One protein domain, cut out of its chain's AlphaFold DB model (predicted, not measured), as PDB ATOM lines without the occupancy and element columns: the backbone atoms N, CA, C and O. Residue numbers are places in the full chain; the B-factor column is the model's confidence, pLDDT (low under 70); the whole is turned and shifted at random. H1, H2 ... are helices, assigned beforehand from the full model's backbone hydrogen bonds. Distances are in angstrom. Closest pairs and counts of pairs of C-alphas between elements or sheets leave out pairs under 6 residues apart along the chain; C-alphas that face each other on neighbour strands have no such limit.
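What this domain is: This is residues 26 to 101 of the 182 residues of an uncharacterized protein of Lactobacillus hamsteri DSM 5661 = JCM 6256 (UniProt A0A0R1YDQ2). Helix H3 lies in the middle of a small helical body, with H1, H2 and short H4 around it. H5 packs on H3 with residues 87 to 92 and runs on away from H1 and H2. The 76 printed residues hold five named helices, H1 to H5 in order, and no named strand: all helix. The whole is compact, radius of gyration of the C-alphas 11.9 A, spans 36 by 25 by 16 A.

Where its parts are: H1, residues 28 to 39, begins at C-alpha 28 (5.308, 40.348, -37.678) and is 16.4 A long. H2, 43 to 53, is 15.7 A; H3, 57 to 71, 21.4 A; H4, 78 to 83, 8.8 A. H5, 85 to 101, 21.5 A, ends at C-alpha 101 (18.333, 34.829, -59.192); it has a kink of 37 degrees near residue 95.

How they stand to each other: H1 touches H2 at a steep tilt of 58 degrees, closest C-alphas Tyr 32 and Thr 50, 5.5 A. H3 touches H5 at a shallow tilt of 27 degrees, opposite ways, closest C-alphas Leu 63 and Tyr 88, 6.3 A. H4 touches H2, closest C-alphas Val 45 and Leu 78, 5.8 A. Every O i to N i+4 pair is within hydrogen-bond range in H1 to H4, 11 of 13 in H5.

The domain as a whole: The C-alphas farthest apart, Asn 74 and Phe 101, are 36.5 A apart. The printed part has no cut, no link is long, and no printed residue is under 70 in pLDDT.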
ATOM      1  N   LEU A  26       5.932  34.953 -42.039       71.88
ATOM      2  CA  LEU A  26       5.787  34.905 -40.589       71.88
ATOM      3  C   LEU A  26       5.084  36.176 -40.114       71.88
ATOM      4  O   LEU A  26       5.419  37.290 -40.544       71.88
ATOM      5  N   GLN A  27       4.116  36.017 -39.211       84.31
ATOM      6  CA  GLN A  27       3.415  37.172 -38.679       84.31
ATOM      7  C   GLN A  27       4.417  38.067 -37.952       84.31
ATOM      8  O   GLN A  27       5.200  37.619 -37.113       84.31
ATOM      9  N   LYS A  28       4.384  39.366 -38.266       89.31
ATOM     10  CA  LYS A  28       5.308  40.348 -37.678       89.31
ATOM     11  C   LYS A  28       5.306  40.309 -36.150       89.31
ATOM     12  O   LYS A  28       6.355  40.493 -35.544       89.31
ATOM     13  N   LEU A  29       4.143  40.060 -35.543       91.25
ATOM     14  CA  LEU A  29       3.999  39.971 -34.093       91.25
ATOM     15  C   LEU A  29       4.778  38.781 -33.506       91.25
ATOM     16  O   LEU A  29       5.409  38.934 -32.465       91.25
ATOM     17  N   ASP A  30       4.813  37.638 -34.191       93.88
ATOM     18  CA  ASP A  30       5.529  36.446 -33.721       93.88
ATOM     19  C   ASP A  30       7.048  36.626 -33.797       93.88
ATOM     20  O   ASP A  30       7.766  36.301 -32.846       93.88
ATOM     21  N   ILE A  31       7.539  37.212 -34.896       95.12
ATOM     22  CA  ILE A  31       8.955  37.579 -35.045       95.12
ATOM     23  C   ILE A  31       9.364  38.549 -33.933       95.12
ATOM     24  O   ILE A  31      10.353  38.317 -33.233       95.12
ATOM     25  N   TYR A  32       8.571  39.603 -33.741       97.25
ATOM     26  CA  TYR A  32       8.799  40.613 -32.717       97.25
ATOM     27  C   TYR A  32       8.872  40.005 -31.316       97.25
ATOM     28  O   TYR A  32       9.855  40.198 -30.599       97.25
ATOM     29  N   ASN A  33       7.860  39.216 -30.949       96.75
ATOM     30  CA  ASN A  33       7.786  38.566 -29.644       96.75
ATOM     31  C   ASN A  33       8.949  37.592 -29.432       96.75
ATOM     32  O   ASN A  33       9.469  37.486 -28.320       96.75
ATOM     33  N   THR A  34       9.394  36.908 -30.489       96.75
ATOM     34  CA  THR A  34      10.544  36.005 -30.404       96.75
ATOM     35  C   THR A  34      11.831  36.771 -30.132       96.75
ATOM     36  O   THR A  34      12.560  36.408 -29.208       96.75
ATOM     37  N   TYR A  35      12.098  37.864 -30.855       97.75
ATOM     38  CA  TYR A  35      13.271  38.700 -30.586       97.75
ATOM     39  C   TYR A  35      13.234  39.326 -29.190       97.75
ATOM     40  O   TYR A  35      14.232  39.249 -28.475       97.75
ATOM     41  N   MET A  36      12.084  39.849 -28.752       97.56
ATOM     42  CA  MET A  36      11.903  40.346 -27.382       97.56
ATOM     43  C   MET A  36      12.218  39.263 -26.342       97.56
ATOM     44  O   MET A  36      12.941  39.512 -25.383       97.56
ATOM     45  N   LYS A  37      11.718  38.038 -26.540       96.88
ATOM     46  CA  LYS A  37      11.915  36.924 -25.604       96.88
ATOM     47  C   LYS A  37      13.367  36.446 -25.550       96.88
ATOM     48  O   LYS A  37      13.870  36.177 -24.460       96.88
ATOM     49  N   VAL A  38      14.015  36.293 -26.705       96.94
ATOM     50  CA  VAL A  38      15.382  35.757 -26.803       96.94
ATOM     51  C   VAL A  38      16.407  36.784 -26.335       96.94
ATOM     52  O   VAL A  38      17.266  36.453 -25.520       96.94
ATOM     53  N   PHE A  39      16.302  38.023 -26.815       97.38
ATOM     54  CA  PHE A  39      17.294  39.063 -26.553       97.38
ATOM     55  C   PHE A  39      17.004  39.900 -25.310       97.38
ATOM     56  O   PHE A  39      17.913  40.562 -24.817       97.38
ATOM     57  N   LYS A  40      15.761  39.888 -24.803       97.06
ATOM     58  CA  LYS A  40      15.314  40.749 -23.691       97.06
ATOM     59  C   LYS A  40      15.666  42.225 -23.928       97.06
ATOM     60  O   LYS A  40      16.070  42.927 -23.007       97.06
ATOM     61  N   CYS A  41      15.567  42.647 -25.186       96.00
ATOM     62  CA  CYS A  41      15.929  43.980 -25.651       96.00
ATOM     63  C   CYS A  41      14.740  44.943 -25.600       96.00
ATOM     64  O   CYS A  41      13.603  44.544 -25.336       96.00
ATOM     65  N   ASP A  42      15.013  46.216 -25.876       95.88
ATOM     66  CA  ASP A  42      13.985  47.246 -25.952       95.88
ATOM     67  C   ASP A  42      13.112  47.107 -27.206       95.88
ATOM     68  O   ASP A  42      13.531  46.602 -28.254       95.88
ATOM     69  N   ASN A  43      11.900  47.666 -27.129       97.06
ATOM     70  CA  ASN A  43      10.931  47.647 -28.230       97.06
ATOM     71  C   ASN A  43      11.508  48.221 -29.538       97.06
ATOM     72  O   ASN A  43      11.155  47.755 -30.621       97.06
ATOM     73  N   SER A  44      12.387  49.226 -29.464       97.81
ATOM     74  CA  SER A  44      13.024  49.841 -30.637       97.81
ATOM     75  C   SER A  44      13.916  48.849 -31.388       97.81
ATOM     76  O   SER A  44      13.813  48.744 -32.613       97.81
ATOM     77  N   VAL A  45      14.723  48.072 -30.662       98.19
ATOM     78  CA  VAL A  45      15.612  47.041 -31.214       98.19
ATOM     79  C   VAL A  45      14.783  45.914 -31.818       98.19
ATOM     80  O   VAL A  45      14.927  45.617 -33.004       98.19
ATOM     81  N   ALA A  46      13.833  45.347 -31.069       97.94
ATOM     82  CA  ALA A  46      12.981  44.272 -31.581       97.94
ATOM     83  C   ALA A  46      12.151  44.703 -32.804       97.94
ATOM     84  O   ALA A  46      12.009  43.938 -33.762       97.94
ATOM     85  N   THR A  47      11.645  45.942 -32.820       98.00
ATOM     86  CA  THR A  47      10.925  46.505 -33.974       98.00
ATOM     87  C   THR A  47      11.842  46.635 -35.186       98.00
ATOM     88  O   THR A  47      11.453  46.256 -36.294       98.00
ATOM     89  N   LYS A  48      13.066  47.151 -34.996       98.19
ATOM     90  CA  LYS A  48      14.062  47.269 -36.065       98.19
ATOM     91  C   LYS A  48      14.363  45.896 -36.660       98.19
ATOM     92  O   LYS A  48      14.182  45.733 -37.864       98.19
ATOM     93  N   LEU A  49      14.704  44.911 -35.827       98.12
ATOM     94  CA  LEU A  49      14.986  43.542 -36.263       98.12
ATOM     95  C   LEU A  49      13.811  42.944 -37.038       98.12
ATOM     96  O   LEU A  49      13.985  42.475 -38.156       98.12
ATOM     97  N   THR A  50      12.594  43.048 -36.500       97.50
ATOM     98  CA  THR A  50      11.372  42.532 -37.141       97.50
ATOM     99  C   THR A  50      11.148  43.124 -38.529       97.50
ATOM    100  O   THR A  50      10.796  42.411 -39.467       97.50
ATOM    101  N   ASN A  51      11.359  44.429 -38.693       96.81
ATOM    102  CA  ASN A  51      11.167  45.083 -39.984       96.81
ATOM    103  C   ASN A  51      12.228  44.673 -41.014       96.81
ATOM    104  O   ASN A  51      11.908  44.582 -42.199       96.81
ATOM    105  N   MET A  52      13.458  44.390 -40.573       97.44
ATOM    106  CA  MET A  52      14.549  43.953 -41.448       97.44
ATOM    107  C   MET A  52      14.290  42.586 -42.087       97.44
ATOM    108  O   MET A  52      14.814  42.327 -43.164       97.44
ATOM    109  N   THR A  53      13.459  41.732 -41.480       95.56
ATOM    110  CA  THR A  53      13.166  40.393 -42.022       95.56
ATOM    111  C   THR A  53      12.111  40.410 -43.126       95.56
ATOM    112  O   THR A  53      12.020  39.458 -43.894       95.56
ATOM    113  N   LYS A  54      11.259  41.447 -43.185       93.00
ATOM    114  CA  LYS A  54      10.035  41.490 -44.013       93.00
ATOM    115  C   LYS A  54       9.112  40.259 -43.869       93.00
ATOM    116  O   LYS A  54       8.301  39.999 -44.752       93.00
ATOM    117  N   GLY A  55       9.191  39.520 -42.759       89.88
ATOM    118  CA  GLY A  55       8.424  38.280 -42.567       89.88
ATOM    119  C   GLY A  55       9.020  37.051 -43.263       89.88
ATOM    120  O   GLY A  55       8.409  35.987 -43.234       89.88
ATOM    121  N   TYR A  56      10.199  37.174 -43.878       91.50
ATOM    122  CA  TYR A  56      10.891  36.064 -44.520       91.50
ATOM    123  C   TYR A  56      11.608  35.196 -43.474       91.50
ATOM    124  O   TYR A  56      12.489  35.673 -42.756       91.50
ATOM    125  N   SER A  57      11.229  33.916 -43.391       90.12
ATOM    126  CA  SER A  57      11.670  32.971 -42.355       90.12
ATOM    127  C   SER A  57      13.189  32.815 -42.277       90.12
ATOM    128  O   SER A  57      13.759  32.963 -41.195       90.12
ATOM    129  N   TYR A  58      13.865  32.613 -43.414       91.50
ATOM    130  CA  TYR A  58      15.328  32.527 -43.440       91.50
ATOM    131  C   TYR A  58      15.984  33.821 -42.958       91.50
ATOM    132  O   TYR A  58      16.891  33.790 -42.135       91.50
ATOM    133  N   ALA A  59      15.490  34.975 -43.416       94.56
ATOM    134  CA  ALA A  59      15.998  36.275 -42.993       94.56
ATOM    135  C   ALA A  59      15.817  36.511 -41.488       94.56
ATOM    136  O   ALA A  59      16.705  37.085 -40.859       94.56
ATOM    137  N   PHE A  60      14.706  36.053 -40.912       95.00
ATOM    138  CA  PHE A  60      14.460  36.075 -39.474       95.00
ATOM    139  C   PHE A  60      15.463  35.211 -38.696       95.00
ATOM    140  O   PHE A  60      16.106  35.708 -37.765       95.00
ATOM    141  N   GLN A  61      15.637  33.952 -39.101       95.12
ATOM    142  CA  GLN A  61      16.581  33.031 -38.464       95.12
ATOM    143  C   GLN A  61      18.021  33.534 -38.581       95.12
ATOM    144  O   GLN A  61      18.752  33.572 -37.595       95.12
ATOM    145  N   LEU A  62      18.420  33.981 -39.770       96.88
ATOM    146  CA  LEU A  62      19.774  34.443 -40.038       96.88
ATOM    147  C   LEU A  62      20.123  35.701 -39.236       96.88
ATOM    148  O   LEU A  62      21.174  35.745 -38.601       96.88
ATOM    149  N   LEU A  63      19.233  36.699 -39.215       98.06
ATOM    150  CA  LEU A  63      19.458  37.929 -38.455       98.06
ATOM    151  C   LEU A  63      19.590  37.647 -36.956       98.06
ATOM    152  O   LEU A  63      20.478  38.185 -36.298       98.06
ATOM    153  N   GLY A  64      18.724  36.777 -36.425       97.75
ATOM    154  CA  GLY A  64      18.801  36.351 -35.032       97.75
ATOM    155  C   GLY A  64      20.102  35.613 -34.729       97.75
ATOM    156  O   GLY A  64      20.738  35.888 -33.715       97.75
ATOM    157  N   TYR A  65      20.522  34.716 -35.624       97.62
ATOM    158  CA  TYR A  65      21.750  33.942 -35.471       97.62
ATOM    159  C   TYR A  65      22.988  34.838 -35.394       97.62
ATOM    160  O   TYR A  65      23.760  34.714 -34.442       97.62
ATOM    161  N   ILE A  66      23.143  35.755 -36.355       98.12
ATOM    162  CA  ILE A  66      24.284  36.676 -36.420       98.12
ATOM    163  C   ILE A  66      24.306  37.569 -35.176       98.12
ATOM    164  O   ILE A  66      25.308  37.597 -34.462       98.12
ATOM    165  N   LEU A  67      23.182  38.222 -34.848       98.50
ATOM    166  CA  LEU A  67      23.119  39.128 -33.699       98.50
ATOM    167  C   LEU A  67      23.418  38.414 -32.380       98.50
ATOM    168  O   LEU A  67      24.135  38.949 -31.545       98.50
ATOM    169  N   PHE A  68      22.890  37.202 -32.189       98.06
ATOM    170  CA  PHE A  68      23.121  36.421 -30.972       98.06
ATOM    171  C   PHE A  68      24.601  36.102 -30.761       98.06
ATOM    172  O   PHE A  68      25.088  36.176 -29.631       98.06
ATOM    173  N   ASN A  69      25.316  35.774 -31.838       97.00
ATOM    174  CA  ASN A  69      26.752  35.521 -31.772       97.00
ATOM    175  C   ASN A  69      27.539  36.818 -31.532       97.00
ATOM    176  O   ASN A  69      28.460  36.808 -30.719       97.00
ATOM    177  N   HIS A  70      27.138  37.920 -32.178       97.38
ATOM    178  CA  HIS A  70      27.764  39.239 -32.036       97.38
ATOM    179  C   HIS A  70      27.722  39.756 -30.597       97.38
ATOM    180  O   HIS A  70      28.757  40.049 -30.004       97.38
ATOM    181  N   VAL A  71      26.532  39.793 -29.987       97.00
ATOM    182  CA  VAL A  71      26.367  40.356 -28.633       97.00
ATOM    183  C   VAL A  71      26.859  39.435 -27.525       97.00
ATOM    184  O   VAL A  71      27.042  39.876 -26.391       97.00
ATOM    185  N   ASN A  72      27.062  38.152 -27.836       94.75
ATOM    186  CA  ASN A  72      27.678  37.164 -26.958       94.75
ATOM    187  C   ASN A  72      27.096  37.139 -25.525       94.75
ATOM    188  O   ASN A  72      27.811  37.111 -24.521       94.75
ATOM    189  N   GLY A  73      25.765  37.167 -25.428       93.31
ATOM    190  CA  GLY A  73      25.026  37.145 -24.161       93.31
ATOM    191  C   GLY A  73      24.697  38.515 -23.559       93.31
ATOM    192  O   GLY A  73      23.948  38.558 -22.584       93.31
ATOM    193  N   ASN A  74      25.189  39.615 -24.136       96.19
ATOM    194  CA  ASN A  74      24.738  40.964 -23.797       96.19
ATOM    195  C   ASN A  74      23.379  41.277 -24.447       96.19
ATOM    196  O   ASN A  74      22.979  40.648 -25.429       96.19
ATOM    197  N   VAL A  75      22.661  42.259 -23.896       97.81
ATOM    198  CA  VAL A  75      21.420  42.763 -24.504       97.81
ATOM    199  C   VAL A  75      21.792  43.624 -25.720       97.81
ATOM    200  O   VAL A  75      22.561  44.568 -25.544       97.81
ATOM    201  N   PRO A  76      21.275  43.333 -26.930       97.81
ATOM    202  CA  PRO A  76      21.601  44.094 -28.131       97.81
ATOM    203  C   PRO A  76      21.072  45.525 -28.069       97.81
ATOM    204  O   PRO A  76      19.941  45.776 -27.643       97.81
ATOM    205  N   THR A  77      21.874  46.441 -28.596       98.25
ATOM    206  CA  THR A  77      21.553  47.845 -28.853       98.25
ATOM    207  C   THR A  77      21.293  48.079 -30.344       98.25
ATOM    208  O   THR A  77      21.486  47.192 -31.173       98.25
ATOM    209  N   LEU A  78      20.861  49.286 -30.724       98.12
ATOM    210  CA  LEU A  78      20.755  49.644 -32.145       98.12
ATOM    211  C   LEU A  78      22.122  49.687 -32.842       98.12
ATOM    212  O   LEU A  78      22.189  49.357 -34.022       98.12
ATOM    213  N   THR A  79      23.191  50.022 -32.117       98.19
ATOM    214  CA  THR A  79      24.561  50.010 -32.642       98.19
ATOM    215  C   THR A  79      24.987  48.595 -33.022       98.19
ATOM    216  O   THR A  79      25.444  48.391 -34.139       98.19
ATOM    217  N   ASP A  80      24.715  47.598 -32.173       98.31
ATOM    218  CA  ASP A  80      24.993  46.190 -32.500       98.31
ATOM    219  C   ASP A  80      24.273  45.751 -33.789       98.31
ATOM    220  O   ASP A  80      24.824  45.023 -34.610       98.31
ATOM    221  N   VAL A  81      23.035  46.219 -33.999       98.25
ATOM    222  CA  VAL A  81      22.259  45.917 -35.215       98.25
ATOM    223  C   VAL A  81      22.865  46.569 -36.462       98.25
ATOM    224  O   VAL A  81      22.797  45.996 -37.551       98.25
ATOM    225  N   GLU A  82      23.429  47.767 -36.329       98.06
ATOM    226  CA  GLU A  82      24.122  48.460 -37.417       98.06
ATOM    227  C   GLU A  82      25.447  47.773 -37.767       98.06
ATOM    228  O   GLU A  82      25.726  47.573 -38.950       98.06
ATOM    229  N   GLU A  83      26.209  47.338 -36.763       98.44
ATOM    230  CA  GLU A  83      27.495  46.651 -36.935       98.44
ATOM    231  C   GLU A  83      27.360  45.335 -37.715       98.44
ATOM    232  O   GLU A  83      28.170  45.053 -38.600       98.44
ATOM    233  N   ILE A  84      26.300  44.558 -37.468       98.44
ATOM    234  CA  ILE A  84      26.074  43.281 -38.168       98.44
ATOM    235  C   ILE A  84      25.404  43.427 -39.544       98.44
ATOM    236  O   ILE A  84      25.219  42.435 -40.255       98.44
ATOM    237  N   MET A  85      24.985  44.637 -39.935       98.00
ATOM    238  CA  MET A  85      24.148  44.850 -41.124       98.00
ATOM    239  C   MET A  85      24.812  44.338 -42.407       98.00
ATOM    240  O   MET A  85      24.148  43.722 -43.246       98.00
ATOM    241  N   GLN A  86      26.113  44.592 -42.566       97.19
ATOM    242  CA  GLN A  86      26.838  44.193 -43.769       97.19
ATOM    243  C   GLN A  86      26.983  42.672 -43.861       97.19
ATOM    244  O   GLN A  86      26.755  42.105 -44.929       97.19
ATOM    245  N   GLU A  87      27.315  42.009 -42.749       97.81
ATOM    246  CA  GLU A  87      27.374  40.547 -42.681       97.81
ATOM    247  C   GLU A  87      26.015  39.950 -43.045       97.81
ATOM    248  O   GLU A  87      25.923  39.110 -43.936       97.81
ATOM    249  N   TYR A  88      24.941  40.467 -42.444       98.12
ATOM    250  CA  TYR A  88      23.588  39.997 -42.702       98.12
ATOM    251  C   TYR A  88      23.194  40.082 -44.183       98.12
ATOM    252  O   TYR A  88      22.713  39.094 -44.747       98.12
ATOM    253  N   LYS A  89      23.433  41.229 -44.831       97.94
ATOM    254  CA  LYS A  89      23.180  41.401 -46.269       97.94
ATOM    255  C   LYS A  89      24.016  40.436 -47.102       97.94
ATOM    256  O   LYS A  89      23.457  39.679 -47.890       97.94
ATOM    257  N   ASN A  90      25.328  40.392 -46.881       96.56
ATOM    258  CA  ASN A  90      26.225  39.526 -47.645       96.56
ATOM    259  C   ASN A  90      25.837  38.046 -47.518       96.56
ATOM    260  O   ASN A  90      25.845  37.317 -48.511       96.56
ATOM    261  N   THR A  91      25.447  37.598 -46.321       95.69
ATOM    262  CA  THR A  91      25.010  36.217 -46.107       95.69
ATOM    263  C   THR A  91      23.665  35.925 -46.777       95.69
ATOM    264  O   THR A  91      23.520  34.860 -47.378       95.69
ATOM    265  N   LEU A  92      22.701  36.858 -46.763       96.06
ATOM    266  CA  LEU A  92      21.464  36.726 -47.550       96.06
ATOM    267  C   LEU A  92      21.761  36.589 -49.049       96.06
ATOM    268  O   LEU A  92      21.182  35.731 -49.723       96.06
ATOM    269  N   TYR A  93      22.671  37.418 -49.559       96.12
ATOM    270  CA  TYR A  93      22.993  37.479 -50.981       96.12
ATOM    271  C   TYR A  93      23.635  36.175 -51.446       96.12
ATOM    272  O   TYR A  93      23.143  35.544 -52.382       96.12
ATOM    273  N   ASN A  94      24.674  35.739 -50.733       92.38
ATOM    274  CA  ASN A  94      25.445  34.546 -51.056       92.38
ATOM    275  C   ASN A  94      24.626  33.256 -50.908       92.38
ATOM    276  O   ASN A  94      24.680  32.378 -51.764       92.38
ATOM    277  N   ASN A  95      23.853  33.125 -49.825       89.62
ATOM    278  CA  ASN A  95      23.227  31.843 -49.499       89.62
ATOM    279  C   ASN A  95      21.852  31.653 -50.146       89.62
ATOM    280  O   ASN A  95      21.443  30.516 -50.373       89.62
ATOM    281  N   ALA A  96      21.125  32.740 -50.420       90.69
ATOM    282  CA  ALA A  96      19.764  32.666 -50.941       90.69
ATOM    283  C   ALA A  96      19.619  33.374 -52.289       90.69
ATOM    284  O   ALA A  96      19.175  32.764 -53.262       90.69
ATOM    285  N   TYR A  97      19.972  34.658 -52.368       94.81
ATOM    286  CA  TYR A  97      19.533  35.484 -53.497       94.81
ATOM    287  C   TYR A  97      20.266  35.161 -54.788       94.81
ATOM    288  O   TYR A  97      19.616  35.086 -55.827       94.81
ATOM    289  N   GLN A  98      21.564  34.864 -54.724       92.44
ATOM    290  CA  GLN A  98      22.321  34.427 -55.894       92.44
ATOM    291  C   GLN A  98      21.752  33.146 -56.500       92.44
ATOM    292  O   GLN A  98      21.568  33.075 -57.715       92.44
ATOM    293  N   LYS A  99      21.390  32.169 -55.660       90.62
ATOM    294  CA  LYS A  99      20.755  30.929 -56.113       90.62
ATOM    295  C   LYS A  99      19.408  31.215 -56.781       90.62
ATOM    296  O   LYS A  99      19.243  30.894 -57.955       90.62
ATOM    297  N   ILE A 100      18.505  31.904 -56.076       91.69
ATOM    298  CA  ILE A 100      17.174  32.284 -56.584       91.69
ATOM    299  C   ILE A 100      17.286  33.021 -57.923       91.69
ATOM    300  O   ILE A 100      16.570  32.720 -58.877       91.69
ATOM    301  N   PHE A 101      18.186  33.998 -58.008       94.69
ATOM    302  CA  PHE A 101      18.333  34.829 -59.192       94.69
ATOM    303  C   PHE A 101      18.955  34.067 -60.367       94.69
ATOM    304  O   PHE A 101      18.549  34.277 -61.506       94.69
TER     305      PHE A 101